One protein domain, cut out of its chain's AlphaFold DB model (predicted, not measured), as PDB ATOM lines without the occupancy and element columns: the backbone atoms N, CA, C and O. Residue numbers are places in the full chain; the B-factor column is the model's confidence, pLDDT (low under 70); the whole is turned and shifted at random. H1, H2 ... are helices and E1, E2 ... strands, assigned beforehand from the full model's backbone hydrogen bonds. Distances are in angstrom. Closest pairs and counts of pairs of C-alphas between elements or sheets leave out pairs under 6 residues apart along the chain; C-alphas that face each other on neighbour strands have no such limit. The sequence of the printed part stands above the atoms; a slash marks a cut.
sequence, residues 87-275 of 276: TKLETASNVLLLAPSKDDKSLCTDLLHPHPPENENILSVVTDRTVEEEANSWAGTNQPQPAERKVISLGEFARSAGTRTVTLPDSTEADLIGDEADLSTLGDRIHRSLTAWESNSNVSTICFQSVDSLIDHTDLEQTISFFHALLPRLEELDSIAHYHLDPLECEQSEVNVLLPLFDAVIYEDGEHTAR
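What this domain is: This is residues 87 to 275 of the 276 residues of the protein "HalOD1 domain-containing protein" of Natronorubrum halalkaliphilum (UniProt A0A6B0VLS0). A twisted sheet of nine strands forms the core, with H3, H4, H5 and H6 over one face and H1 and H2 over the other. H3, H5 and H6 lie side by side in that order, and the hairpins E4-E5 and E8-E9 form the sheet's two edges. You are reading 189 printed residues with six named helices and nine named strands, in the order E1 H1 E2 H2 E3 E4 E5 H3 E6 H4 H5 E7 H6 E8 E9. The sheet's order is E4 E5 E3 E2 E6 E7 E1 E8 E9, mixed, and the class is mixed, helices and strands. The whole is compact, with a radius of gyration of the C-alphas of 15.4 A and spans of 39 by 39 by 32 A.

How they stand to each other: Start at E1, residues 94 to 98; H1, residues 105 to 112, follows and is on the sheet. E2, residues 120 to 126, is parallel to E6, residues 203 to 209, with N 121 and O 203 within hydrogen-bond range at 2.8 A. The closest C-alphas of H1 and E6, Leu 112 and Thr 205, are 6.3 A apart. H2, residues 131 to 140, on the same face as H1, lies over E3, residues 148 to 154, at a height over the sheet of 10.5 A. E4, residues 163 to 167, and E5, residues 173 to 177, are a hairpin, N 166 and O 174 within hydrogen-bond range at 2.8 A. On the opposite face, H3, residues 183 to 197, runs along the strands over E3 and E2. H4, residues 211 to 218, lies over none. H5, residues 220 to 235, the hub, touches H3 with residues 226 to 233 alone, closest C-alphas Gly 187 and Leu 230, 6.7 A. H5 only just touches H4, with 3 pairs of C-alphas within 8 A, only at the corner. Next come E7, residues 240 to 245, and H6, residues 252 to 261, which touches H5, closest C-alphas Ile 224 and Leu 258, 7.1 A. E8, residues 264 to 267, and E9, residues 272 to 274, are a hairpin, N 265 and O 273 within hydrogen-bond range at 2.9 A. Every O i to N i+4 pair is within hydrogen-bond range in H1, H2, H3 and H4, but 10 of 12 in H5 and 4 of 6 in H6.

Where its parts are: Find C-alpha 94, where E1 begins, at (3.756, 62.749, 71.986). H5 is 22.5 A long, H3 21.5 A and E3 20.2 A. E9 ends at C-alpha 274, (3.284, 57.043, 63.483).

The domain as a whole: The C-alphas farthest apart, Thr 87 and Arg 159, are 44.9 A apart. The printed part has no cut, and no link is long. Residues 102 to 103, 157 to 163, 169 to 170 and 275 are under pLDDT 70.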
ATOM      1  N   THR A  87       7.555  67.071  59.633       86.12
ATOM      2  CA  THR A  87       6.708  66.777  58.466       86.12
ATOM      3  C   THR A  87       6.212  65.329  58.490       86.12
ATOM      4  O   THR A  87       5.062  65.059  58.161       86.12
ATOM      5  N   LYS A  88       7.077  64.394  58.894       85.00
ATOM      6  CA  LYS A  88       6.779  62.955  58.958       85.00
ATOM      7  C   LYS A  88       5.895  62.571  60.146       85.00
ATOM      8  O   LYS A  88       5.173  61.583  60.075       85.00
ATOM      9  N   LEU A  89       5.975  63.336  61.233       83.50
ATOM     10  CA  LEU A  89       5.183  63.140  62.447       83.50
ATOM     11  C   LEU A  89       3.746  63.673  62.331       83.50
ATOM     12  O   LEU A  89       2.902  63.289  63.134       83.50
ATOM     13  N   GLU A  90       3.461  64.511  61.330       79.38
ATOM     14  CA  GLU A  90       2.148  65.117  61.070       79.38
ATOM     15  C   GLU A  90       1.523  65.766  62.320       79.38
ATOM     16  O   GLU A  90       1.897  66.878  62.684       79.38
ATOM     17  N   THR A  91       0.556  65.099  62.958       79.50
ATOM     18  CA  THR A  91      -0.179  65.594  64.134       79.50
ATOM     19  C   THR A  91       0.238  64.916  65.440       79.50
ATOM     20  O   THR A  91      -0.469  65.050  66.434       79.50
ATOM     21  N   ALA A  92       1.320  64.133  65.446       86.75
ATOM     22  CA  ALA A  92       1.795  63.470  66.654       86.75
ATOM     23  C   ALA A  92       2.338  64.502  67.652       86.75
ATOM     24  O   ALA A  92       3.343  65.164  67.386       86.75
ATOM     25  N   SER A  93       1.690  64.604  68.811       89.81
ATOM     26  CA  SER A  93       2.113  65.502  69.888       89.81
ATOM     27  C   SER A  93       3.089  64.815  70.831       89.81
ATOM     28  O   SER A  93       3.995  65.463  71.340       89.81
ATOM     29  N   ASN A  94       2.942  63.507  71.046       93.62
ATOM     30  CA  ASN A  94       3.756  62.749  71.986       93.62
ATOM     31  C   ASN A  94       4.595  61.701  71.256       93.62
ATOM     32  O   ASN A  94       4.082  60.705  70.742       93.62
ATOM     33  N   VAL A  95       5.909  61.908  71.236       94.12
ATOM     34  CA  VAL A  95       6.836  61.120  70.420       94.12
ATOM     35  C   VAL A  95       7.868  60.418  71.293       94.12
ATOM     36  O   VAL A  95       8.580  61.049  72.065       94.12
ATOM     37  N   LEU A  96       8.001  59.103  71.157       94.50
ATOM     38  CA  LEU A  96       9.060  58.344  71.819       94.50
ATOM     39  C   LEU A  96      10.289  58.244  70.909       94.50
ATOM     40  O   LEU A  96      10.213  57.672  69.825       94.50
ATOM     41  N   LEU A  97      11.429  58.757  71.361       93.19
ATOM     42  CA  LEU A  97      12.729  58.592  70.722       93.19
ATOM     43  C   LEU A  97      13.452  57.384  71.332       93.19
ATOM     44  O   LEU A  97      13.925  57.428  72.466       93.19
ATOM     45  N   LEU A  98      13.530  56.307  70.553       92.12
ATOM     46  CA  LEU A  98      14.274  55.089  70.859       92.12
ATOM     47  C   LEU A  98      15.676  55.171  70.261       92.12
ATOM     48  O   LEU A  98      15.900  54.780  69.111       92.12
ATOM     49  N   ALA A  99      16.625  55.660  71.047       88.50
ATOM     50  CA  ALA A  99      18.016  55.762  70.632       88.50
ATOM     51  C   ALA A  99      18.947  55.643  71.847       88.50
ATOM     52  O   ALA A  99      18.604  56.140  72.921       88.50
ATOM     53  N   PRO A 100      20.131  55.021  71.696       83.75
ATOM     54  CA  PRO A 100      21.156  55.068  72.729       83.75
ATOM     55  C   PRO A 100      21.545  56.517  73.052       83.75
ATOM     56  O   PRO A 100      21.691  57.328  72.132       83.75
ATOM     57  N   SER A 101      21.814  56.859  74.319       73.75
ATOM     58  CA  SER A 101      21.995  58.272  74.749       73.75
ATOM     59  C   SER A 101      23.170  59.025  74.092       73.75
ATOM     60  O   SER A 101      23.397  60.212  74.331       73.75
ATOM     61  N   LYS A 102      24.014  58.335  73.317       66.88
ATOM     62  CA  LYS A 102      25.130  58.942  72.569       66.88
ATOM     63  C   LYS A 102      24.745  59.360  71.155       66.88
ATOM     64  O   LYS A 102      25.414  60.237  70.606       66.88
ATOM     65  N   ASP A 103      23.706  58.748  70.602       67.69
ATOM     66  CA  ASP A 103      23.352  58.824  69.187       67.69
ATOM     67  C   ASP A 103      22.080  59.668  68.948       67.69
ATOM     68  O   ASP A 103      21.790  60.063  67.822       67.69
ATOM     69  N   ASP A 104      21.378  60.062  70.015       74.94
ATOM     70  CA  ASP A 104      20.100  60.786  69.981       74.94
ATOM     71  C   ASP A 104      20.199  62.313  69.757       74.94
ATOM     72  O   ASP A 104      19.211  62.954  69.403       74.94
ATOM     73  N   LYS A 105      21.378  62.927  69.927       77.12
ATOM     74  CA  LYS A 105      21.524  64.399  70.019       77.12
ATOM     75  C   LYS A 105      21.041  65.189  68.805       77.12
ATOM     76  O   LYS A 105      20.563  66.314  68.958       77.12
ATOM     77  N   SER A 106      21.229  64.641  67.605       80.56
ATOM     78  CA  SER A 106      20.802  65.306  66.367       80.56
ATOM     79  C   SER A 106      19.278  65.296  66.241       80.56
ATOM     80  O   SER A 106      18.677  66.358  66.155       80.56
ATOM     81  N   LEU A 107      18.653  64.127  66.389       84.88
ATOM     82  CA  LEU A 107      17.197  63.982  66.379       84.88
ATOM     83  C   LEU A 107      16.525  64.753  67.521       84.88
ATOM     84  O   LEU A 107      15.493  65.375  67.307       84.88
ATOM     85  N   CYS A 108      17.124  64.768  68.713       87.69
ATOM     86  CA  CYS A 108      16.665  65.582  69.840       87.69
ATOM     87  C   CYS A 108      16.620  67.071  69.480       87.69
ATOM     88  O   CYS A 108      15.613  67.739  69.692       87.69
ATOM     89  N   THR A 109      17.696  67.577  68.868       86.06
ATOM     90  CA  THR A 109      17.764  68.960  68.376       86.06
ATOM     91  C   THR A 109      16.667  69.249  67.358       86.06
ATOM     92  O   THR A 109      16.011  70.282  67.450       86.06
ATOM     93  N   ASP A 110      16.443  68.340  66.414       85.00
ATOM     94  CA  ASP A 110      15.420  68.528  65.388       85.00
ATOM     95  C   ASP A 110      14.014  68.534  66.010       85.00
ATOM     96  O   ASP A 110      13.187  69.385  65.682       85.00
ATOM     97  N   LEU A 111      13.748  67.639  66.967       88.56
ATOM     98  CA  LEU A 111      12.470  67.534  67.681       88.56
ATOM     99  C   LEU A 111      12.196  68.712  68.623       88.56
ATOM    100  O   LEU A 111      11.032  68.998  68.899       88.56
ATOM    101  N   LEU A 112      13.233  69.410  69.092       87.81
ATOM    102  CA  LEU A 112      13.101  70.606  69.927       87.81
ATOM    103  C   LEU A 112      12.510  71.809  69.186       87.81
ATOM    104  O   LEU A 112      11.987  72.696  69.858       87.81
ATOM    105  N   HIS A 113      12.591  71.829  67.849       86.69
ATOM    106  CA  HIS A 113      12.267  72.999  67.031       86.69
ATOM    107  C   HIS A 113      11.115  72.778  66.025       86.69
ATOM    108  O   HIS A 113      11.311  72.924  64.809       86.69
ATOM    109  N   PRO A 114       9.889  72.419  66.468       86.62
ATOM    110  CA  PRO A 114       8.721  72.439  65.595       86.62
ATOM    111  C   PRO A 114       8.415  73.832  65.021       86.62
ATOM    112  O   PRO A 114       7.728  73.916  64.017       86.62
ATOM    113  N   HIS A 115       8.898  74.927  65.578       88.88
ATOM    114  CA  HIS A 115       8.689  76.309  65.146       88.88
ATOM    115  C   HIS A 115      10.029  77.067  65.125       88.88
ATOM    116  O   HIS A 115      11.055  76.551  65.568       88.88
ATOM    117  N   PRO A 116      10.082  78.293  64.572       88.12
ATOM    118  CA  PRO A 116      11.234  79.158  64.793       88.12
ATOM    119  C   PRO A 116      11.457  79.373  66.297       88.12
ATOM    120  O   PRO A 116      10.474  79.612  66.999       88.12
ATOM    121  N   PRO A 117      12.702  79.361  66.804       87.50
ATOM    122  CA  PRO A 117      12.977  79.446  68.241       87.50
ATOM    123  C   PRO A 117      12.347  80.659  68.939       87.50
ATOM    124  O   PRO A 117      11.882  80.561  70.072       87.50
ATOM    125  N   GLU A 118      12.242  81.805  68.265       87.88
ATOM    126  CA  GLU A 118      11.558  82.992  68.794       87.88
ATOM    127  C   GLU A 118      10.046  82.811  69.038       87.88
ATOM    128  O   GLU A 118       9.412  83.681  69.637       87.88
ATOM    129  N   ASN A 119       9.468  81.706  68.568       90.31
ATOM    130  CA  ASN A 119       8.068  81.322  68.715       90.31
ATOM    131  C   ASN A 119       7.892  80.039  69.539       90.31
ATOM    132  O   ASN A 119       6.826  79.425  69.491       90.31
ATOM    133  N   GLU A 120       8.910  79.654  70.310       90.44
ATOM    134  CA  GLU A 120       8.908  78.430  71.110       90.44
ATOM    135  C   GLU A 120       9.185  78.691  72.582       90.44
ATOM    136  O   GLU A 120      10.035  79.507  72.946       90.44
ATOM    137  N   ASN A 121       8.512  77.921  73.428       93.19
ATOM    138  CA  ASN A 121       8.880  77.744  74.822       93.19
ATOM    139  C   ASN A 121       9.428  76.320  74.989       93.19
ATOM    140  O   ASN A 121       8.748  75.358  74.642       93.19
ATOM    141  N   ILE A 122      10.639  76.167  75.526       93.62
ATOM    142  CA  ILE A 122      11.284  74.855  75.678       93.62
ATOM    143  C   ILE A 122      11.367  74.467  77.151       93.62
ATOM    144  O   ILE A 122      11.983  75.169  77.962       93.62
ATOM    145  N   LEU A 123      10.787  73.313  77.485       94.94
ATOM    146  CA  LEU A 123      10.891  72.675  78.793       94.94
ATOM    147  C   LEU A 123      11.746  71.407  78.705       94.94
ATOM    148  O   LEU A 123      11.307  70.391  78.173       94.94
ATOM    149  N   SER A 124      12.941  71.440  79.287       93.88
ATOM    150  CA  SER A 124      13.790  70.253  79.432       93.88
ATOM    151  C   SER A 124      13.516  69.584  80.777       93.88
ATOM    152  O   SER A 124      13.669  70.215  81.822       93.88
ATOM    153  N   VAL A 125      13.132  68.314  80.776       94.44
ATOM    154  CA  VAL A 125      13.024  67.478  81.975       94.44
ATOM    155  C   VAL A 125      14.202  66.516  81.971       94.44
ATOM    156  O   VAL A 125      14.310  65.710  81.055       94.44
ATOM    157  N   VAL A 126      15.072  66.617  82.975       91.94
ATOM    158  CA  VAL A 126      16.262  65.770  83.120       91.94
ATOM    159  C   VAL A 126      16.167  64.900  84.376       91.94
ATOM    160  O   VAL A 126      15.801  65.400  85.440       91.94
ATOM    161  N   THR A 127      16.469  63.606  84.265       85.56
ATOM    162  CA  THR A 127      16.384  62.624  85.368       85.56
ATOM    163  C   THR A 127      17.739  62.042  85.767       85.56
ATOM    164  O   THR A 127      17.898  61.570  86.887       85.56
ATOM    165  N   ASP A 128      18.733  62.119  84.886       80.75
ATOM    166  CA  ASP A 128      20.074  61.546  85.050       80.75
ATOM    167  C   ASP A 128      21.188  62.612  85.068       80.75
ATOM    168  O   ASP A 128      22.377  62.297  85.176       80.75
ATOM    169  N   ARG A 129      20.815  63.892  84.947       78.12
ATOM    170  CA  ARG A 129      21.738  65.015  84.737       78.12
ATOM    171  C   ARG A 129      21.394  66.223  85.595       78.12
ATOM    172  O   ARG A 129      20.245  66.465  85.970       78.12
ATOM    173  N   THR A 130      22.422  67.021  85.866       82.50
ATOM    174  CA  THR A 130      22.264  68.285  86.595       82.50
ATOM    175  C   THR A 130      21.801  69.420  85.682       82.50
ATOM    176  O   THR A 130      22.107  69.455  84.486       82.50
ATOM    177  N   VAL A 131      21.128  70.422  86.249       84.50
ATOM    178  CA  VAL A 131      20.719  71.640  85.532       84.50
ATOM    179  C   VAL A 131      21.913  72.415  84.979       84.50
ATOM    180  O   VAL A 131      21.799  73.068  83.944       84.50
ATOM    181  N   GLU A 132      23.073  72.333  85.637       82.56
ATOM    182  CA  GLU A 132      24.314  72.943  85.155       82.56
ATOM    183  C   GLU A 132      24.846  72.216  83.915       82.56
ATOM    184  O   GLU A 132      25.232  72.863  82.941       82.56
ATOM    185  N   GLU A 133      24.852  70.881  83.912       84.31
ATOM    186  CA  GLU A 133      25.240  70.093  82.739       84.31
ATOM    187  C   GLU A 133      24.304  70.339  81.559       84.31
ATOM    188  O   GLU A 133      24.769  70.421  80.421       84.31
ATOM    189  N   GLU A 134      23.004  70.482  81.809       84.69
ATOM    190  CA  GLU A 134      22.022  70.731  80.755       84.69
ATOM    191  C   GLU A 134      22.090  72.157  80.194       84.69
ATOM    192  O   GLU A 134      22.029  72.369  78.978       84.69
ATOM    193  N   ALA A 135      22.327  73.157  81.042       82.38
ATOM    194  CA  ALA A 135      22.598  74.510  80.567       82.38
ATOM    195  C   ALA A 135      23.895  74.587  79.749       82.38
ATOM    196  O   ALA A 135      23.905  75.186  78.674       82.38
ATOM    197  N   ASN A 136      24.965  73.934  80.211       82.25
ATOM    198  CA  ASN A 136      26.242  73.906  79.498       82.25
ATOM    199  C   ASN A 136      26.160  73.149  78.166       82.25
ATOM    200  O   ASN A 136      26.811  73.553  77.203       82.25
ATOM    201  N   SER A 137      25.376  72.066  78.104       81.06
ATOM    202  CA  SER A 137      25.132  71.321  76.864       81.06
ATOM    203  C   SER A 137      24.540  72.240  75.797       81.06
ATOM    204  O   SER A 137      25.115  72.372  74.719       81.06
ATOM    205  N   TRP A 138      23.479  72.970  76.149       81.38
ATOM    206  CA  TRP A 138      22.828  73.944  75.270       81.38
ATOM    207  C   TRP A 138      23.752  75.090  74.849       81.38
ATOM    208  O   TRP A 138      23.854  75.423  73.673       81.38
ATOM    209  N   ALA A 139      24.506  75.672  75.785       78.94
ATOM    210  CA  ALA A 139      25.483  76.709  75.447       78.94
ATOM    211  C   ALA A 139      26.557  76.203  74.458       78.94
ATOM    212  O   ALA A 139      27.130  76.981  73.694       78.94
ATOM    213  N   GLY A 140      26.822  74.892  74.454       75.25
ATOM    214  CA  GLY A 140      27.740  74.227  73.536       75.25
ATOM    215  C   GLY A 140      27.173  73.917  72.145       75.25
ATOM    216  O   GLY A 140      27.970  73.696  71.232       75.25
ATOM    217  N   THR A 141      25.848  73.906  71.947       71.69
ATOM    218  CA  THR A 141      25.217  73.517  70.666       71.69
ATOM    219  C   THR A 141      25.147  74.654  69.640       71.69
ATOM    220  O   THR A 141      24.818  74.406  68.481       71.69
ATOM    221  N   ASN A 142      25.503  75.892  70.016       72.94
ATOM    222  CA  ASN A 142      25.359  77.101  69.182       72.94
ATOM    223  C   ASN A 142      23.935  77.263  68.604       72.94
ATOM    224  O   ASN A 142      23.751  77.862  67.540       72.94
ATOM    225  N   GLN A 143      22.941  76.702  69.297       75.12
ATOM    226  CA  GLN A 143      21.534  76.806  68.944       75.12
ATOM    227  C   GLN A 143      20.994  78.196  69.286       75.12
ATOM    228  O   GLN A 143      21.498  78.851  70.207       75.12
ATOM    229  N   PRO A 144      19.973  78.676  68.557       79.19
ATOM    230  CA  PRO A 144      19.287  79.904  68.922       79.19
ATOM    231  C   PRO A 144      18.607  79.741  70.285       79.19
ATOM    232  O   PRO A 144      18.160  78.655  70.647       79.19
ATOM    233  N   GLN A 145      18.512  80.832  71.040       82.81
ATOM    234  CA  GLN A 145      17.742  80.827  72.280       82.81
ATOM    235  C   GLN A 145      16.243  80.817  71.933       82.81
ATOM    236  O   GLN A 145      15.832  81.656  71.123       82.81
ATOM    237  N   PRO A 146      15.434  79.922  72.530       88.19
ATOM    238  CA  PRO A 146      13.985  79.987  72.395       88.19
ATOM    239  C   PRO A 146      13.427  81.241  73.087       88.19
ATOM    240  O   PRO A 146      14.139  81.905  73.848       88.19
ATOM    241  N   ALA A 147      12.153  81.557  72.860       89.88
ATOM    242  CA  ALA A 147      11.498  82.680  73.527       89.88
ATOM    243  C   ALA A 147      11.516  82.521  75.053       89.88
ATOM    244  O   ALA A 147      11.852  83.463  75.768       89.88
ATOM    245  N   GLU A 148      11.218  81.313  75.534       90.62
ATOM    246  CA  GLU A 148      11.315  80.939  76.943       90.62
ATOM    247  C   GLU A 148      12.019  79.587  77.077       90.62
ATOM    248  O   GLU A 148      11.818  78.677  76.270       90.62
ATOM    249  N   ARG A 149      12.852  79.432  78.111       90.81
ATOM    250  CA  ARG A 149      13.521  78.161  78.417       90.81
ATOM    251  C   ARG A 149      13.444  77.860  79.900       90.81
ATOM    252  O   ARG A 149      13.803  78.699  80.732       90.81
ATOM    253  N   LYS A 150      13.066  76.628  80.226       93.25
ATOM    254  CA  LYS A 150      13.054  76.128  81.596       93.25
ATOM    255  C   LYS A 150      13.587  74.703  81.679       93.25
ATOM    256  O   LYS A 150      13.369  73.901  80.777       93.25
ATOM    257  N   VAL A 151      14.266  74.391  82.778       93.31
ATOM    258  CA  VAL A 151      14.759  73.043  83.087       93.31
ATOM    259  C   VAL A 151      14.092  72.534  84.364       93.31
ATOM    260  O   VAL A 151      13.960  73.266  85.343       93.31
ATOM    261  N   ILE A 152      13.667  71.279  84.386       93.50
ATOM    262  CA  ILE A 152      13.268  70.569  85.600       93.50
ATOM    263  C   ILE A 152      14.251  69.418  85.775       93.50
ATOM    264  O   ILE A 152      14.320  68.559  84.906       93.50
ATOM    265  N   SER A 153      14.998  69.399  86.878       92.00
ATOM    266  CA  SER A 153      15.855  68.263  87.223       92.00
ATOM    267  C   SER A 153      15.242  67.458  88.361       92.00
ATOM    268  O   SER A 153      14.884  68.004  89.412       92.00
ATOM    269  N   LEU A 154      15.108  66.158  88.124       89.81
ATOM    270  CA  LEU A 154      14.670  65.156  89.079       89.81
ATOM    271  C   LEU A 154      15.900  64.428  89.635       89.81
ATOM    272  O   LEU A 154      16.781  64.038  88.881       89.81
ATOM    273  N   GLY A 155      15.981  64.281  90.955       83.25
ATOM    274  CA  GLY A 155      17.119  63.667  91.651       83.25
ATOM    275  C   GLY A 155      18.262  64.613  92.003       83.25
ATOM    276  O   GLY A 155      19.097  64.320  92.865       83.25
ATOM    277  N   GLU A 156      18.268  65.827  91.458       75.56
ATOM    278  CA  GLU A 156      19.257  66.835  91.820       75.56
ATOM    279  C   GLU A 156      18.895  67.530  93.142       75.56
ATOM    280  O   GLU A 156      18.459  68.675  93.156       75.56
ATOM    281  N   PHE A 157      19.071  66.839  94.282       67.69
ATOM    282  CA  PHE A 157      19.228  67.432  95.628       67.69
ATOM    283  C   PHE A 157      19.581  66.380  96.712       67.69
ATOM    284  O   PHE A 157      18.876  66.218  97.707       67.69
ATOM    285  N   ALA A 158      20.728  65.699  96.612       52.34
ATOM    286  CA  ALA A 158      21.087  64.566  97.493       52.34
ATOM    287  C   ALA A 158      21.378  64.875  98.996       52.34
ATOM    288  O   ALA A 158      22.117  64.142  99.657       52.34
ATOM    289  N   ARG A 159      20.833  65.947  99.600       49.75
ATOM    290  CA  ARG A 159      20.908  66.186 101.066       49.75
ATOM    291  C   ARG A 159      19.619  66.679 101.738       49.75
ATOM    292  O   ARG A 159      19.609  66.789 102.963       49.75
ATOM    293  N   SER A 160      18.547  66.976 101.003       47.56
ATOM    294  CA  SER A 160      17.275  67.439 101.579       47.56
ATOM    295  C   SER A 160      16.111  67.070 100.664       47.56
ATOM    296  O   SER A 160      16.169  67.372  99.481       47.56
ATOM    297  N   ALA A 161      15.030  66.518 101.225       52.88
ATOM    298  CA  ALA A 161      13.787  66.181 100.519       52.88
ATOM    299  C   ALA A 161      12.938  67.435 100.207       52.88
ATOM    300  O   ALA A 161      11.824  67.588 100.705       52.88
ATOM    301  N   GLY A 162      13.503  68.404  99.486       61.38
ATOM    302  CA  GLY A 162      12.844  69.674  99.181       61.38
ATOM    303  C   GLY A 162      12.967  70.061  97.713       61.38
ATOM    304  O   GLY A 162      13.871  69.606  97.021       61.38
ATOM    305  N   THR A 163      12.068  70.938  97.263       64.69
ATOM    306  CA  THR A 163      12.147  71.548  95.929       64.69
ATOM    307  C   THR A 163      12.842  72.903  95.989       64.69
ATOM    308  O   THR A 163      12.738  73.621  96.991       64.69
ATOM    309  N   ARG A 164      13.548  73.279  94.920       80.88
ATOM    310  CA  ARG A 164      14.225  74.578  94.822       80.88
ATOM    311  C   ARG A 164      14.158  75.124  93.401       80.88
ATOM    312  O   ARG A 164      14.516  74.419  92.472       80.88
ATOM    313  N   THR A 165      13.783  76.391  93.255       78.94
ATOM    314  CA  THR A 165      13.881  77.116  91.980       78.94
ATOM    315  C   THR A 165      15.169  77.942  91.956       78.94
ATOM    316  O   THR A 165      15.503  78.596  92.952       78.94
ATOM    317  N   VAL A 166      15.912  77.900  90.852       82.69
ATOM    318  CA  VAL A 166      17.134  78.684  90.614       82.69
ATOM    319  C   VAL A 166      17.095  79.321  89.224       82.69
ATOM    320  O   VAL A 166      16.400  78.841  88.338       82.69
ATOM    321  N   THR A 167      17.839  80.407  89.034       81.88
ATOM    322  CA  THR A 167      18.018  81.046  87.721       81.88
ATOM    323  C   THR A 167      19.466  80.865  87.296       81.88
ATOM    324  O   THR A 167      20.380  81.219  88.047       81.88
ATOM    325  N   LEU A 168      19.669  80.290  86.115       78.19
ATOM    326  CA  LEU A 168      20.984  80.038  85.529       78.19
ATOM    327  C   LEU A 168      21.497  81.285  84.776       78.19
ATOM    328  O   LEU A 168      20.711  82.194  84.499       78.19
ATOM    329  N   PRO A 169      22.806  81.368  84.451       66.44
ATOM    330  CA  PRO A 169      23.413  82.555  83.832       66.44
ATOM    331  C   PRO A 169      22.735  83.042  82.541       66.44
ATOM    332  O   PRO A 169      22.732  84.244  82.286       66.44
ATOM    333  N   ASP A 170      22.096  82.142  81.793       67.94
ATOM    334  CA  ASP A 170      21.409  82.439  80.528       67.94
ATOM    335  C   ASP A 170      19.923  82.798  80.717       67.94
ATOM    336  O   ASP A 170      19.100  82.588  79.833       67.94
ATOM    337  N   SER A 171      19.549  83.299  81.901       72.81
ATOM    338  CA  SER A 171      18.153  83.564  82.309       72.81
ATOM    339  C   SER A 171      17.232  82.339  82.256       72.81
ATOM    340  O   SER A 171      16.017  82.478  82.310       72.81
ATOM    341  N   THR A 172      17.801  81.134  82.186       82.44
ATOM    342  CA  THR A 172      17.034  79.886  82.209       82.44
ATOM    343  C   THR A 172      16.560  79.618  83.633       82.44
ATOM    344  O   THR A 172      17.370  79.545  84.564       82.44
ATOM    345  N   GLU A 173      15.250  79.484  83.814       88.62
ATOM    346  CA  GLU A 173      14.687  79.033  85.083       88.62
ATOM    347  C   GLU A 173      14.914  77.531  85.251       88.62
ATOM    348  O   GLU A 173      14.822  76.760  84.298       88.62
ATOM    349  N   ALA A 174      15.206  77.103  86.472       90.06
ATOM    350  CA  ALA A 174      15.440  75.708  86.792       90.06
ATOM    351  C   ALA A 174      14.706  75.313  88.075       90.06
ATOM    352  O   ALA A 174      14.858  75.971  89.104       90.06
ATOM    353  N   ASP A 175      13.927  74.236  88.019       91.19
ATOM    354  CA  ASP A 175      13.256  73.630  89.166       91.19
ATOM    355  C   ASP A 175      13.941  72.305  89.527       91.19
ATOM    356  O   ASP A 175      14.031  71.397  88.712       91.19
ATOM    357  N   LEU A 176      14.411  72.196  90.767       90.06
ATOM    358  CA  LEU A 176      15.088  71.017  91.306       90.06
ATOM    359  C   LEU A 176      14.129  70.231  92.201       90.06
ATOM    360  O   LEU A 176      13.522  70.814  93.113       90.06
ATOM    361  N   ILE A 177      14.016  68.925  91.969       90.19
ATOM    362  CA  ILE A 177      13.227  67.974  92.756       90.19
ATOM    363  C   ILE A 177      14.195  66.947  93.344       90.19
ATOM    364  O   ILE A 177      14.823  66.196  92.613       90.19
ATOM    365  N   GLY A 178      14.345  66.930  94.670       85.81
ATOM    366  CA  GLY A 178      15.364  66.094  95.316       85.81
ATOM    367  C   GLY A 178      15.037  64.603  95.431       85.81
ATOM    368  O   GLY A 178      15.956  63.824  95.658       85.81
ATOM    369  N   ASP A 179      13.763  64.214  95.337       87.75
ATOM    370  CA  ASP A 179      13.330  62.811  95.386       87.75
ATOM    371  C   ASP A 179      13.115  62.293  93.959       87.75
ATOM    372  O   ASP A 179      12.244  62.792  93.247       87.75
ATOM    373  N   GLU A 180      13.923  61.311  93.560       87.62
ATOM    374  CA  GLU A 180      13.924  60.694  92.226       87.62
ATOM    375  C   GLU A 180      12.622  59.946  91.914       87.62
ATOM    376  O   GLU A 180      12.289  59.748  90.749       87.62
ATOM    377  N   ALA A 181      11.854  59.577  92.945       88.69
ATOM    378  CA  ALA A 181      10.585  58.876  92.792       88.69
ATOM    379  C   ALA A 181       9.348  59.790  92.903       88.69
ATOM    380  O   ALA A 181       8.212  59.316  92.830       88.69
ATOM    381  N   ASP A 182       9.524  61.107  93.073       91.19
ATOM    382  CA  ASP A 182       8.411  62.048  93.260       91.19
ATOM    383  C   ASP A 182       7.775  62.494  91.928       91.19
ATOM    384  O   ASP A 182       7.831  63.659  91.511       91.19
ATOM    385  N   LEU A 183       7.111  61.540  91.267       92.38
ATOM    386  CA  LEU A 183       6.374  61.744  90.012       92.38
ATOM    387  C   LEU A 183       5.230  62.756  90.150       92.38
ATOM    388  O   LEU A 183       4.878  63.439  89.185       92.38
ATOM    389  N   SER A 184       4.651  62.875  91.348       92.38
ATOM    390  CA  SER A 184       3.580  63.837  91.614       92.38
ATOM    391  C   SER A 184       4.109  65.262  91.504       92.38
ATOM    392  O   SER A 184       3.543  66.077  90.773       92.38
ATOM    393  N   THR A 185       5.215  65.564  92.191       93.00
ATOM    394  CA  THR A 185       5.837  66.888  92.117       93.00
ATOM    395  C   THR A 185       6.350  67.176  90.709       93.00
ATOM    396  O   THR A 185       6.217  68.313  90.248       93.00
ATOM    397  N   LEU A 186       6.894  66.173  90.010       93.88
ATOM    398  CA  LEU A 186       7.331  66.320  88.622       93.88
ATOM    399  C   LEU A 186       6.171  66.722  87.702       93.88
ATOM    400  O   LEU A 186       6.253  67.752  87.029       93.88
ATOM    401  N   GLY A 187       5.069  65.969  87.723       93.19
ATOM    402  CA  GLY A 187       3.887  66.265  86.912       93.19
ATOM    403  C   GLY A 187       3.312  67.655  87.199       93.19
ATOM    404  O   GLY A 187       3.014  68.411  86.273       93.19
ATOM    405  N   ASP A 188       3.240  68.045  88.475       93.94
ATOM    406  CA  ASP A 188       2.768  69.373  88.885       93.94
ATOM    407  C   ASP A 188       3.703  70.509  88.438       93.94
ATOM    408  O   ASP A 188       3.268  71.649  88.251       93.94
ATOM    409  N   ARG A 189       5.012  70.255  88.323       94.00
ATOM    410  CA  ARG A 189       6.001  71.240  87.854       94.00
ATOM    411  C   ARG A 189       5.956  71.405  86.343       94.00
ATOM    412  O   ARG A 189       6.009  72.548  85.884       94.00
ATOM    413  N   ILE A 190       5.806  70.307  85.604       94.75
ATOM    414  CA  ILE A 190       5.600  70.340  84.153       94.75
ATOM    415  C   ILE A 190       4.337  71.146  83.852       94.75
ATOM    416  O   ILE A 190       4.418  72.192  83.215       94.75
ATOM    417  N   HIS A 191       3.200  70.746  84.427       93.38
ATOM    418  CA  HIS A 191       1.919  71.402  84.176       93.38
ATOM    419  C   HIS A 191       1.943  72.897  84.520       93.38
ATOM    420  O   HIS A 191       1.566  73.725  83.699       93.38
ATOM    421  N   ARG A 192       2.474  73.281  85.692       93.06
ATOM    422  CA  ARG A 192       2.588  74.704  86.059       93.06
ATOM    423  C   ARG A 192       3.462  75.513  85.110       93.06
ATOM    424  O   ARG A 192       3.206  76.702  84.948       93.06
ATOM    425  N   SER A 193       4.509  74.909  84.556       92.81
ATOM    426  CA  SER A 193       5.400  75.604  83.622       92.81
ATOM    427  C   SER A 193       4.680  75.870  82.303       92.81
ATOM    428  O   SER A 193       4.708  76.998  81.827       92.81
ATOM    429  N   LEU A 194       3.944  74.882  81.792       92.56
ATOM    430  CA  LEU A 194       3.152  75.028  80.569       92.56
ATOM    431  C   LEU A 194       1.999  76.026  80.750       92.56
ATOM    432  O   LEU A 194       1.849  76.942  79.951       92.56
ATOM    433  N   THR A 195       1.265  75.954  81.865       91.75
ATOM    434  CA  THR A 195       0.210  76.933  82.190       91.75
ATOM    435  C   THR A 195       0.740  78.361  82.341       91.75
ATOM    436  O   THR A 195       0.044  79.327  82.037       91.75
ATOM    437  N   ALA A 196       1.981  78.542  82.805       90.88
ATOM    438  CA  ALA A 196       2.586  79.874  82.854       90.88
ATOM    439  C   ALA A 196       2.819  80.454  81.445       90.88
ATOM    440  O   ALA A 196       2.767  81.674  81.260       90.88
ATOM    441  N   TRP A 197       3.041  79.585  80.460       92.56
ATOM    442  CA  TRP A 197       3.310  79.955  79.077       92.56
ATOM    443  C   TRP A 197       2.061  80.135  78.213       92.56
ATOM    444  O   TRP A 197       2.147  80.871  77.239       92.56
ATOM    445  N   GLU A 198       0.886  79.636  78.619       86.75
ATOM    446  CA  GLU A 198      -0.403  79.874  77.925       86.75
ATOM    447  C   GLU A 198      -0.730  81.365  77.699       86.75
ATOM    448  O   GLU A 198      -1.588  81.723  76.896       86.75
ATOM    449  N   SER A 199      -0.072  82.266  78.436       83.62
ATOM    450  CA  SER A 199      -0.229  83.713  78.261       83.62
ATOM    451  C   SER A 199       0.410  84.270  76.981       83.62
ATOM    452  O   SER A 199       0.072  85.389  76.581       83.62
ATOM    453  N   ASN A 200       1.324  83.526  76.350       86.56
ATOM    454  CA  ASN A 200       1.917  83.859  75.060       86.56
ATOM    455  C   ASN A 200       1.382  82.920  73.962       86.56
ATOM    456  O   ASN A 200       0.767  81.901  74.242       86.56
ATOM    457  N   SER A 201       1.574  83.294  72.695       82.81
ATOM    458  CA  SER A 201       1.128  82.503  71.539       82.81
ATOM    459  C   SER A 201       2.224  81.574  71.000       82.81
ATOM    460  O   SER A 201       2.245  81.298  69.803       82.81
ATOM    461  N   ASN A 202       3.209  81.212  71.826       90.56
ATOM    462  CA  ASN A 202       4.325  80.370  71.407       90.56
ATOM    463  C   ASN A 202       3.992  78.897  71.651       90.56
ATOM    464  O   ASN A 202       3.313  78.557  72.620       90.56
ATOM    465  N   VAL A 203       4.536  78.020  70.811       89.88
ATOM    466  CA  VAL A 203       4.364  76.575  70.973       89.88
ATOM    467  C   VAL A 203       5.261  76.072  72.093       89.88
ATOM    468  O   VAL A 203       6.432  76.444  72.183       89.88
ATOM    469  N   SER A 204       4.704  75.242  72.972       94.00
ATOM    470  CA  SER A 204       5.451  74.660  74.083       94.00
ATOM    471  C   SER A 204       5.969  73.278  73.704       94.00
ATOM    472  O   SER A 204       5.185  72.355  73.484       94.00
ATOM    473  N   THR A 205       7.293  73.144  73.660       93.75
ATOM    474  CA  THR A 205       7.990  71.891  73.363       93.75
ATOM    475  C   THR A 205       8.622  71.326  74.633       93.75
ATOM    476  O   THR A 205       9.328  72.029  75.359       93.75
ATOM    477  N   ILE A 206       8.399  70.042  74.900       95.81
ATOM    478  CA  ILE A 206       8.964  69.317  76.034       95.81
ATOM    479  C   ILE A 206       9.989  68.300  75.527       95.81
ATOM    480  O   ILE A 206       9.703  67.501  74.640       95.81
ATOM    481  N   CYS A 207      11.171  68.306  76.134       94.62
ATOM    482  CA  CYS A 207      12.187  67.271  75.975       94.62
ATOM    483  C   CYS A 207      12.322  66.523  77.299       94.62
ATOM    484  O   CYS A 207      12.715  67.123  78.299       94.62
ATOM    485  N   PHE A 208      11.970  65.239  77.327       95.12
ATOM    486  CA  PHE A 208      12.068  64.407  78.524       95.12
ATOM    487  C   PHE A 208      13.227  63.418  78.386       95.12
ATOM    488  O   PHE A 208      13.152  62.487  77.585       95.12
ATOM    489  N   GLN A 209      14.273  63.593  79.193       90.75
ATOM    490  CA  GLN A 209      15.482  62.773  79.194       90.75
ATOM    491  C   GLN A 209      15.796  62.268  80.615       90.75
ATOM    492  O   GLN A 209      16.024  63.065  81.508       90.75
ATOM    493  N   SER A 210      15.824  60.976  80.911       89.69
ATOM    494  CA  SER A 210      15.378  59.825  80.127       89.69
ATOM    495  C   SER A 210      14.282  59.042  80.861       89.69
ATOM    496  O   SER A 210      14.113  59.136  82.084       89.69
ATOM    497  N   VAL A 211      13.490  58.296  80.092       92.75
ATOM    498  CA  VAL A 211      12.413  57.434  80.590       92.75
ATOM    499  C   VAL A 211      12.976  56.177  81.253       92.75
ATOM    500  O   VAL A 211      12.433  55.759  82.268       92.75
ATOM    501  N   ASP A 212      14.076  55.617  80.744       92.12
ATOM    502  CA  ASP A 212      14.794  54.484  81.358       92.12
ATOM    503  C   ASP A 212      15.208  54.805  82.799       92.12
ATOM    504  O   ASP A 212      14.846  54.084  83.727       92.12
ATOM    505  N   SER A 213      15.815  55.973  83.013       90.38
ATOM    506  CA  SER A 213      16.142  56.453  84.354       90.38
ATOM    507  C   SER A 213      14.893  56.610  85.228       90.38
ATOM    508  O   SER A 213      14.936  56.330  86.420       90.38
ATOM    509  N   LEU A 214      13.742  57.017  84.684       91.25
ATOM    510  CA  LEU A 214      12.507  57.099  85.475       91.25
ATOM    511  C   LEU A 214      12.025  55.716  85.948       91.25
ATOM    512  O   LEU A 214      11.587  55.574  87.095       91.25
ATOM    513  N   ILE A 215      12.134  54.706  85.082       92.25
ATOM    514  CA  ILE A 215      11.780  53.314  85.388       92.25
ATOM    515  C   ILE A 215      12.687  52.779  86.498       92.25
ATOM    516  O   ILE A 215      12.179  52.185  87.448       92.25
ATOM    517  N   ASP A 216      13.991  53.060  86.437       90.69
ATOM    518  CA  ASP A 216      14.958  52.635  87.456       90.69
ATOM    519  C   ASP A 216      14.626  53.173  88.857       90.69
ATOM    520  O   ASP A 216      14.777  52.462  89.857       90.69
ATOM    521  N   HIS A 217      14.138  54.415  88.948       89.81
ATOM    522  CA  HIS A 217      13.815  55.046  90.230       89.81
ATOM    523  C   HIS A 217      12.403  54.720  90.746       89.81
ATOM    524  O   HIS A 217      12.188  54.734  91.962       89.81
ATOM    525  N   THR A 218      11.434  54.443  89.862       91.00
ATOM    526  CA  THR A 218      10.009  54.332  90.244       91.00
ATOM    527  C   THR A 218       9.351  52.992  89.981       91.00
ATOM    528  O   THR A 218       8.357  52.727  90.637       91.00
ATOM    529  N   ASP A 219       9.906  52.137  89.123       91.75
ATOM    530  CA  ASP A 219       9.266  50.985  88.474       91.75
ATOM    531  C   ASP A 219       8.421  51.310  87.219       91.75
ATOM    532  O   ASP A 219       7.968  52.435  86.972       91.75
ATOM    533  N   LEU A 220       8.227  50.279  86.386       93.81
ATOM    534  CA  LEU A 220       7.500  50.372  85.118       93.81
ATOM    535  C   LEU A 220       6.018  50.737  85.314       93.81
ATOM    536  O   LEU A 220       5.468  51.511  84.531       93.81
ATOM    537  N   GLU A 221       5.349  50.190  86.333       94.25
ATOM    538  CA  GLU A 221       3.912  50.411  86.552       94.25
ATOM    539  C   GLU A 221       3.627  51.860  86.967       94.25
ATOM    540  O   GLU A 221       2.663  52.478  86.494       94.25
ATOM    541  N   GLN A 222       4.483  52.428  87.819       94.62
ATOM    542  CA  GLN A 222       4.421  53.826  88.231       94.62
ATOM    543  C   GLN A 222       4.744  54.762  87.066       94.62
ATOM    544  O   GLN A 222       4.006  55.725  86.846       94.62
ATOM    545  N   THR A 223       5.762  54.435  86.266       95.12
ATOM    546  CA  THR A 223       6.119  55.190  85.055       95.12
ATOM    547  C   THR A 223       4.964  55.238  84.047       95.12
ATOM    548  O   THR A 223       4.586  56.310  83.576       95.12
ATOM    549  N   ILE A 224       4.326  54.097  83.767       95.19
ATOM    550  CA  ILE A 224       3.144  54.029  82.890       95.19
ATOM    551  C   ILE A 224       1.997  54.873  83.456       95.19
ATOM    552  O   ILE A 224       1.351  55.629  82.728       95.19
ATOM    553  N   SER A 225       1.744  54.763  84.762       95.31
ATOM    554  CA  SER A 225       0.684  55.522  85.432       95.31
ATOM    555  C   SER A 225       0.916  57.031  85.335       95.31
ATOM    556  O   SER A 225      -0.033  57.793  85.144       95.31
ATOM    557  N   PHE A 226       2.173  57.462  85.429       96.00
ATOM    558  CA  PHE A 226       2.566  58.850  85.239       96.00
ATOM    559  C   PHE A 226       2.302  59.329  83.811       96.00
ATOM    560  O   PHE A 226       1.641  60.354  83.645       96.00
ATOM    561  N   PHE A 227       2.712  58.578  82.784       95.81
ATOM    562  CA  PHE A 227       2.437  58.963  81.395       95.81
ATOM    563  C   PHE A 227       0.942  58.988  81.073       95.81
ATOM    564  O   PHE A 227       0.470  59.947  80.469       95.81
ATOM    565  N   HIS A 228       0.157  58.030  81.567       94.44
ATOM    566  CA  HIS A 228      -1.302  58.074  81.420       94.44
ATOM    567  C   HIS A 228      -1.949  59.318  82.043       94.44
ATOM    568  O   HIS A 228      -3.013  59.739  81.594       94.44
ATOM    569  N   ALA A 229      -1.336  59.899  83.077       94.19
ATOM    570  CA  ALA A 229      -1.799  61.145  83.677       94.19
ATOM    571  C   ALA A 229      -1.231  62.395  82.984       94.19
ATOM    572  O   ALA A 229      -1.883  63.440  83.008       94.19
ATOM    573  N   LEU A 230      -0.026  62.310  82.411       94.06
ATOM    574  CA  LEU A 230       0.679  63.430  81.794       94.06
ATOM    575  C   LEU A 230       0.217  63.689  80.358       94.06
ATOM    576  O   LEU A 230      -0.131  64.823  80.050       94.06
ATOM    577  N   LEU A 231       0.196  62.661  79.505       93.56
ATOM    578  CA  LEU A 231      -0.012  62.808  78.059       93.56
ATOM    579  C   LEU A 231      -1.329  63.531  77.714       93.56
ATOM    580  O   LEU A 231      -1.261  64.532  77.002       93.56
ATOM    581  N   PRO A 232      -2.495  63.180  78.306       91.81
ATOM    582  CA  PRO A 232      -3.739  63.895  78.009       91.81
ATOM    583  C   PRO A 232      -3.699  65.378  78.404       91.81
ATOM    584  O   PRO A 232      -4.357  66.205  77.789       91.81
ATOM    585  N   ARG A 233      -2.917  65.741  79.431       91.12
ATOM    586  CA  ARG A 233      -2.775  67.144  79.856       91.12
ATOM    587  C   ARG A 233      -1.904  67.951  78.902       91.12
ATOM    588  O   ARG A 233      -2.061  69.163  78.843       91.12
ATOM    589  N   LEU A 234      -0.950  67.308  78.231       91.12
ATOM    590  CA  LEU A 234      -0.128  67.966  77.217       91.12
ATOM    591  C   LEU A 234      -0.934  68.201  75.942       91.12
ATOM    592  O   LEU A 234      -0.844  69.284  75.371       91.12
ATOM    593  N   GLU A 235      -1.780  67.238  75.570       88.62
ATOM    594  CA  GLU A 235      -2.750  67.399  74.482       88.62
ATOM    595  C   GLU A 235      -3.722  68.557  74.745       88.62
ATOM    596  O   GLU A 235      -3.941  69.377  73.864       88.62
ATOM    597  N   GLU A 236      -4.258  68.683  75.966       89.31
ATOM    598  CA  GLU A 236      -5.140  69.804  76.347       89.31
ATOM    599  C   GLU A 236      -4.477  71.191  76.230       89.31
ATOM    600  O   GLU A 236      -5.182  72.196  76.155       89.31
ATOM    601  N   LEU A 237      -3.143  71.247  76.241       89.69
ATOM    602  CA  LEU A 237      -2.339  72.469  76.173       89.69
ATOM    603  C   LEU A 237      -1.664  72.656  74.803       89.69
ATOM    604  O   LEU A 237      -0.718  73.442  74.713       89.69
ATOM    605  N   ASP A 238      -2.074  71.893  73.781       87.50
ATOM    606  CA  ASP A 238      -1.479  71.883  72.434       87.50
ATOM    607  C   ASP A 238       0.066  71.811  72.460       87.50
ATOM    608  O   ASP A 238       0.773  72.425  71.657       87.50
ATOM    609  N   SER A 239       0.611  71.091  73.445       91.50
ATOM    610  CA  SER A 239       2.050  70.987  73.677       91.50
ATOM    611  C   SER A 239       2.631  69.769  72.967       91.50
ATOM    612  O   SER A 239       2.024  68.698  72.954       91.50
ATOM    613  N   ILE A 240       3.840  69.915  72.428       92.62
ATOM    614  CA  ILE A 240       4.559  68.839  71.738       92.62
ATOM    615  C   ILE A 240       5.634  68.308  72.680       92.62
ATOM    616  O   ILE A 240       6.408  69.076  73.239       92.62
ATOM    617  N   ALA A 241       5.712  66.999  72.866       94.69
ATOM    618  CA  ALA A 241       6.677  66.362  73.741       94.69
ATOM    619  C   ALA A 241       7.403  65.227  73.031       94.69
ATOM    620  O   ALA A 241       6.785  64.377  72.390       94.69
ATOM    621  N   HIS A 242       8.721  65.174  73.209       95.00
ATOM    622  CA  HIS A 242       9.497  63.989  72.886       95.00
ATOM    623  C   HIS A 242      10.158  63.399  74.133       95.00
ATOM    624  O   HIS A 242      10.614  64.114  75.030       95.00
ATOM    625  N   TYR A 243      10.194  62.073  74.178       95.25
ATOM    626  CA  TYR A 243      10.628  61.284  75.324       95.25
ATOM    627  C   TYR A 243      11.784  60.390  74.910       95.25
ATOM    628  O   TYR A 243      11.655  59.626  73.961       95.25
ATOM    629  N   HIS A 244      12.907  60.470  75.612       94.38
ATOM    630  CA  HIS A 244      14.082  59.658  75.324       94.38
ATOM    631  C   HIS A 244      14.019  58.355  76.105       94.38
ATOM    632  O   HIS A 244      13.814  58.376  77.319       94.38
ATOM    633  N   LEU A 245      14.234  57.240  75.422       93.19
ATOM    634  CA  LEU A 245      14.374  55.932  76.041       93.19
ATOM    635  C   LEU A 245      15.570  55.221  75.411       93.19
ATOM    636  O   LEU A 245      15.552  54.955  74.206       93.19
ATOM    637  N   ASP A 246      16.583  54.899  76.218       92.06
ATOM    638  CA  ASP A 246      17.708  54.085  75.757       92.06
ATOM    639  C   ASP A 246      17.290  52.600  75.711       92.06
ATOM    640  O   ASP A 246      17.084  51.973  76.756       92.06
ATOM    641  N   PRO A 247      17.168  51.983  74.518       89.88
ATOM    642  CA  PRO A 247      16.755  50.588  74.406       89.88
ATOM    643  C   PRO A 247      17.802  49.595  74.944       89.88
ATOM    644  O   PRO A 247      17.504  48.403  75.024       89.88
ATOM    645  N   LEU A 248      19.025  50.042  75.259       89.31
ATOM    646  CA  LEU A 248      20.081  49.221  75.858       89.31
ATOM    647  C   LEU A 248      20.016  49.192  77.390       89.31
ATOM    648  O   LEU A 248      20.537  48.246  77.982       89.31
ATOM    649  N   GLU A 249      19.375  50.187  78.006       89.69
ATOM    650  CA  GLU A 249      19.192  50.294  79.460       89.69
ATOM    651  C   GLU A 249      17.827  49.733  79.918       89.69
ATOM    652  O   GLU A 249      17.585  49.588  81.111       89.69
ATOM    653  N   CYS A 250      16.952  49.331  78.985       87.44
ATOM    654  CA  CYS A 250      15.660  48.703  79.285       87.44
ATOM    655  C   CYS A 250      15.529  47.282  78.735       87.44
ATOM    656  O   CYS A 250      16.094  46.909  77.704       87.44
ATOM    657  N   GLU A 251      14.684  46.478  79.381       90.44
ATOM    658  CA  GLU A 251      14.281  45.199  78.819       90.44
ATOM    659  C   GLU A 251      13.342  45.396  77.619       90.44
ATOM    660  O   GLU A 251      12.460  46.257  77.594       90.44
ATOM    661  N   GLN A 252      13.436  44.507  76.628       90.00
ATOM    662  CA  GLN A 252      12.565  44.569  75.451       90.00
ATOM    663  C   GLN A 252      11.069  44.426  75.803       90.00
ATOM    664  O   GLN A 252      10.206  44.928  75.081       90.00
ATOM    665  N   SER A 253      10.744  43.747  76.906       91.00
ATOM    666  CA  SER A 253       9.391  43.697  77.474       91.00
ATOM    667  C   SER A 253       8.886  45.077  77.883       91.00
ATOM    668  O   SER A 253       7.739  45.398  77.587       91.00
ATOM    669  N   GLU A 254       9.727  45.882  78.527       92.44
ATOM    670  CA  GLU A 254       9.385  47.218  79.027       92.44
ATOM    671  C   GLU A 254       9.153  48.173  77.861       92.44
ATOM    672  O   GLU A 254       8.094  48.795  77.774       92.44
ATOM    673  N   VAL A 255      10.073  48.177  76.887       92.56
ATOM    674  CA  VAL A 255       9.938  48.961  75.649       92.56
ATOM    675  C   VAL A 255       8.599  48.659  74.971       92.56
ATOM    676  O   VAL A 255       7.819  49.569  74.703       92.56
ATOM    677  N   ASN A 256       8.271  47.380  74.760       91.62
ATOM    678  CA  ASN A 256       7.030  46.972  74.092       91.62
ATOM    679  C   ASN A 256       5.751  47.420  74.818       91.62
ATOM    680  O   ASN A 256       4.716  47.580  74.168       91.62
ATOM    681  N   VAL A 257       5.806  47.592  76.139       93.19
ATOM    682  CA  VAL A 257       4.676  48.059  76.954       93.19
ATOM    683  C   VAL A 257       4.550  49.584  76.913       93.19
ATOM    684  O   VAL A 257       3.433  50.088  76.996       93.19
ATOM    685  N   LEU A 258       5.657  50.309  76.740       91.88
ATOM    686  CA  LEU A 258       5.671  51.770  76.640       91.88
ATOM    687  C   LEU A 258       5.274  52.276  75.253       91.88
ATOM    688  O   LEU A 258       4.574  53.279  75.163       91.88
ATOM    689  N   LEU A 259       5.656  51.582  74.172       91.56
ATOM    690  CA  LEU A 259       5.352  52.023  72.800       91.56
ATOM    691  C   LEU A 259       3.880  52.422  72.570       91.56
ATOM    692  O   LEU A 259       3.644  53.397  71.866       91.56
ATOM    693  N   PRO A 260       2.867  51.679  73.063       92.19
ATOM    694  CA  PRO A 260       1.454  52.020  72.873       92.19
ATOM    695  C   PRO A 260       0.989  53.296  73.573       92.19
ATOM    696  O   PRO A 260      -0.139  53.702  73.320       92.19
ATOM    697  N   LEU A 261       1.799  53.889  74.453       92.62
ATOM    698  CA  LEU A 261       1.447  55.127  75.142       92.62
ATOM    699  C   LEU A 261       1.659  56.369  74.272       92.62
ATOM    700  O   LEU A 261       1.065  57.394  74.567       92.62
ATOM    701  N   PHE A 262       2.493  56.285  73.233       93.81
ATOM    702  CA  PHE A 262       2.907  57.433  72.427       93.81
ATOM    703  C   PHE A 262       2.296  57.395  71.024       93.81
ATOM    704  O   PHE A 262       2.075  56.319  70.455       93.81
ATOM    705  N   ASP A 263       2.087  58.582  70.459       93.19
ATOM    706  CA  ASP A 263       1.491  58.791  69.135       93.19
ATOM    707  C   ASP A 263       2.459  58.388  68.025       93.19
ATOM    708  O   ASP A 263       2.065  57.907  66.967       93.19
ATOM    709  N   ALA A 264       3.758  58.556  68.253       93.00
ATOM    710  CA  ALA A 264       4.778  58.138  67.309       93.00
ATOM    711  C   ALA A 264       6.026  57.626  68.018       93.00
ATOM    712  O   ALA A 264       6.305  57.946  69.173       93.00
ATOM    713  N   VAL A 265       6.793  56.824  67.290       92.75
ATOM    714  CA  VAL A 265       8.085  56.306  67.734       92.75
ATOM    715  C   VAL A 265       9.110  56.612  66.659       92.75
ATOM    716  O   VAL A 265       8.839  56.352  65.489       92.75
ATOM    717  N   ILE A 266      10.265  57.138  67.051       91.25
ATOM    718  CA  ILE A 266      11.416  57.402  66.186       91.25
ATOM    719  C   ILE A 266      12.581  56.542  66.663       91.25
ATOM    720  O   ILE A 266      12.825  56.445  67.862       91.25
ATOM    721  N   TYR A 267      13.302  55.939  65.728       88.75
ATOM    722  CA  TYR A 267      14.499  55.145  65.973       88.75
ATOM    723  C   TYR A 267      15.770  55.951  65.668       88.75
ATOM    724  O   TYR A 267      15.726  56.968  64.974       88.75
ATOM    725  N   GLU A 268      16.920  55.489  66.166       81.06
ATOM    726  CA  GLU A 268      18.231  56.142  65.990       81.06
ATOM    727  C   GLU A 268      18.610  56.455  64.529       81.06
ATOM    728  O   GLU A 268      19.330  57.415  64.261       81.06
ATOM    729  N   ASP A 269      18.126  55.666  63.569       76.44
ATOM    730  CA  ASP A 269      18.392  55.830  62.138       76.44
ATOM    731  C   ASP A 269      17.415  56.796  61.439       76.44
ATOM    732  O   ASP A 269      17.506  57.010  60.226       76.44
ATOM    733  N   GLY A 270      16.497  57.401  62.199       71.00
ATOM    734  CA  GLY A 270      15.444  58.282  61.701       71.00
ATOM    735  C   GLY A 270      14.244  57.542  61.100       71.00
ATOM    736  O   GLY A 270      13.329  58.193  60.578       71.00
ATOM    737  N   GLU A 271      14.214  56.203  61.156       81.38
ATOM    738  CA  GLU A 271      12.992  55.444  60.901       81.38
ATOM    739  C   GLU A 271      11.942  55.824  61.952       81.38
ATOM    740  O   GLU A 271      12.260  56.094  63.110       81.38
ATOM    741  N   HIS A 272      10.674  55.893  61.553       82.00
ATOM    742  CA  HIS A 272       9.593  56.256  62.459       82.00
ATOM    743  C   HIS A 272       8.341  55.431  62.184       82.00
ATOM    744  O   HIS A 272       8.054  55.038  61.053       82.00
ATOM    745  N   THR A 273       7.564  55.208  63.237       83.31
ATOM    746  CA  THR A 273       6.222  54.634  63.156       83.31
ATOM    747  C   THR A 273       5.240  55.592  63.808       83.31
ATOM    748  O   THR A 273       5.249  55.728  65.031       83.31
ATOM    749  N   ALA A 274       4.402  56.240  63.001       78.44
ATOM    750  CA  ALA A 274       3.284  57.043  63.483       78.44
ATOM    751  C   ALA A 274       2.055  56.155  63.737       78.44
ATOM    752  O   ALA A 274       1.784  55.205  62.993       78.44
ATOM    753  N   ARG A 275       1.325  56.456  64.805       68.38
ATOM    754  CA  ARG A 275       0.104  55.791  65.257       68.38
ATOM    755  C   ARG A 275      -0.970  56.872  65.366       68.38
ATOM    756  O   ARG A 275      -1.104  57.514  66.396       68.38
TER     757      ARG A 275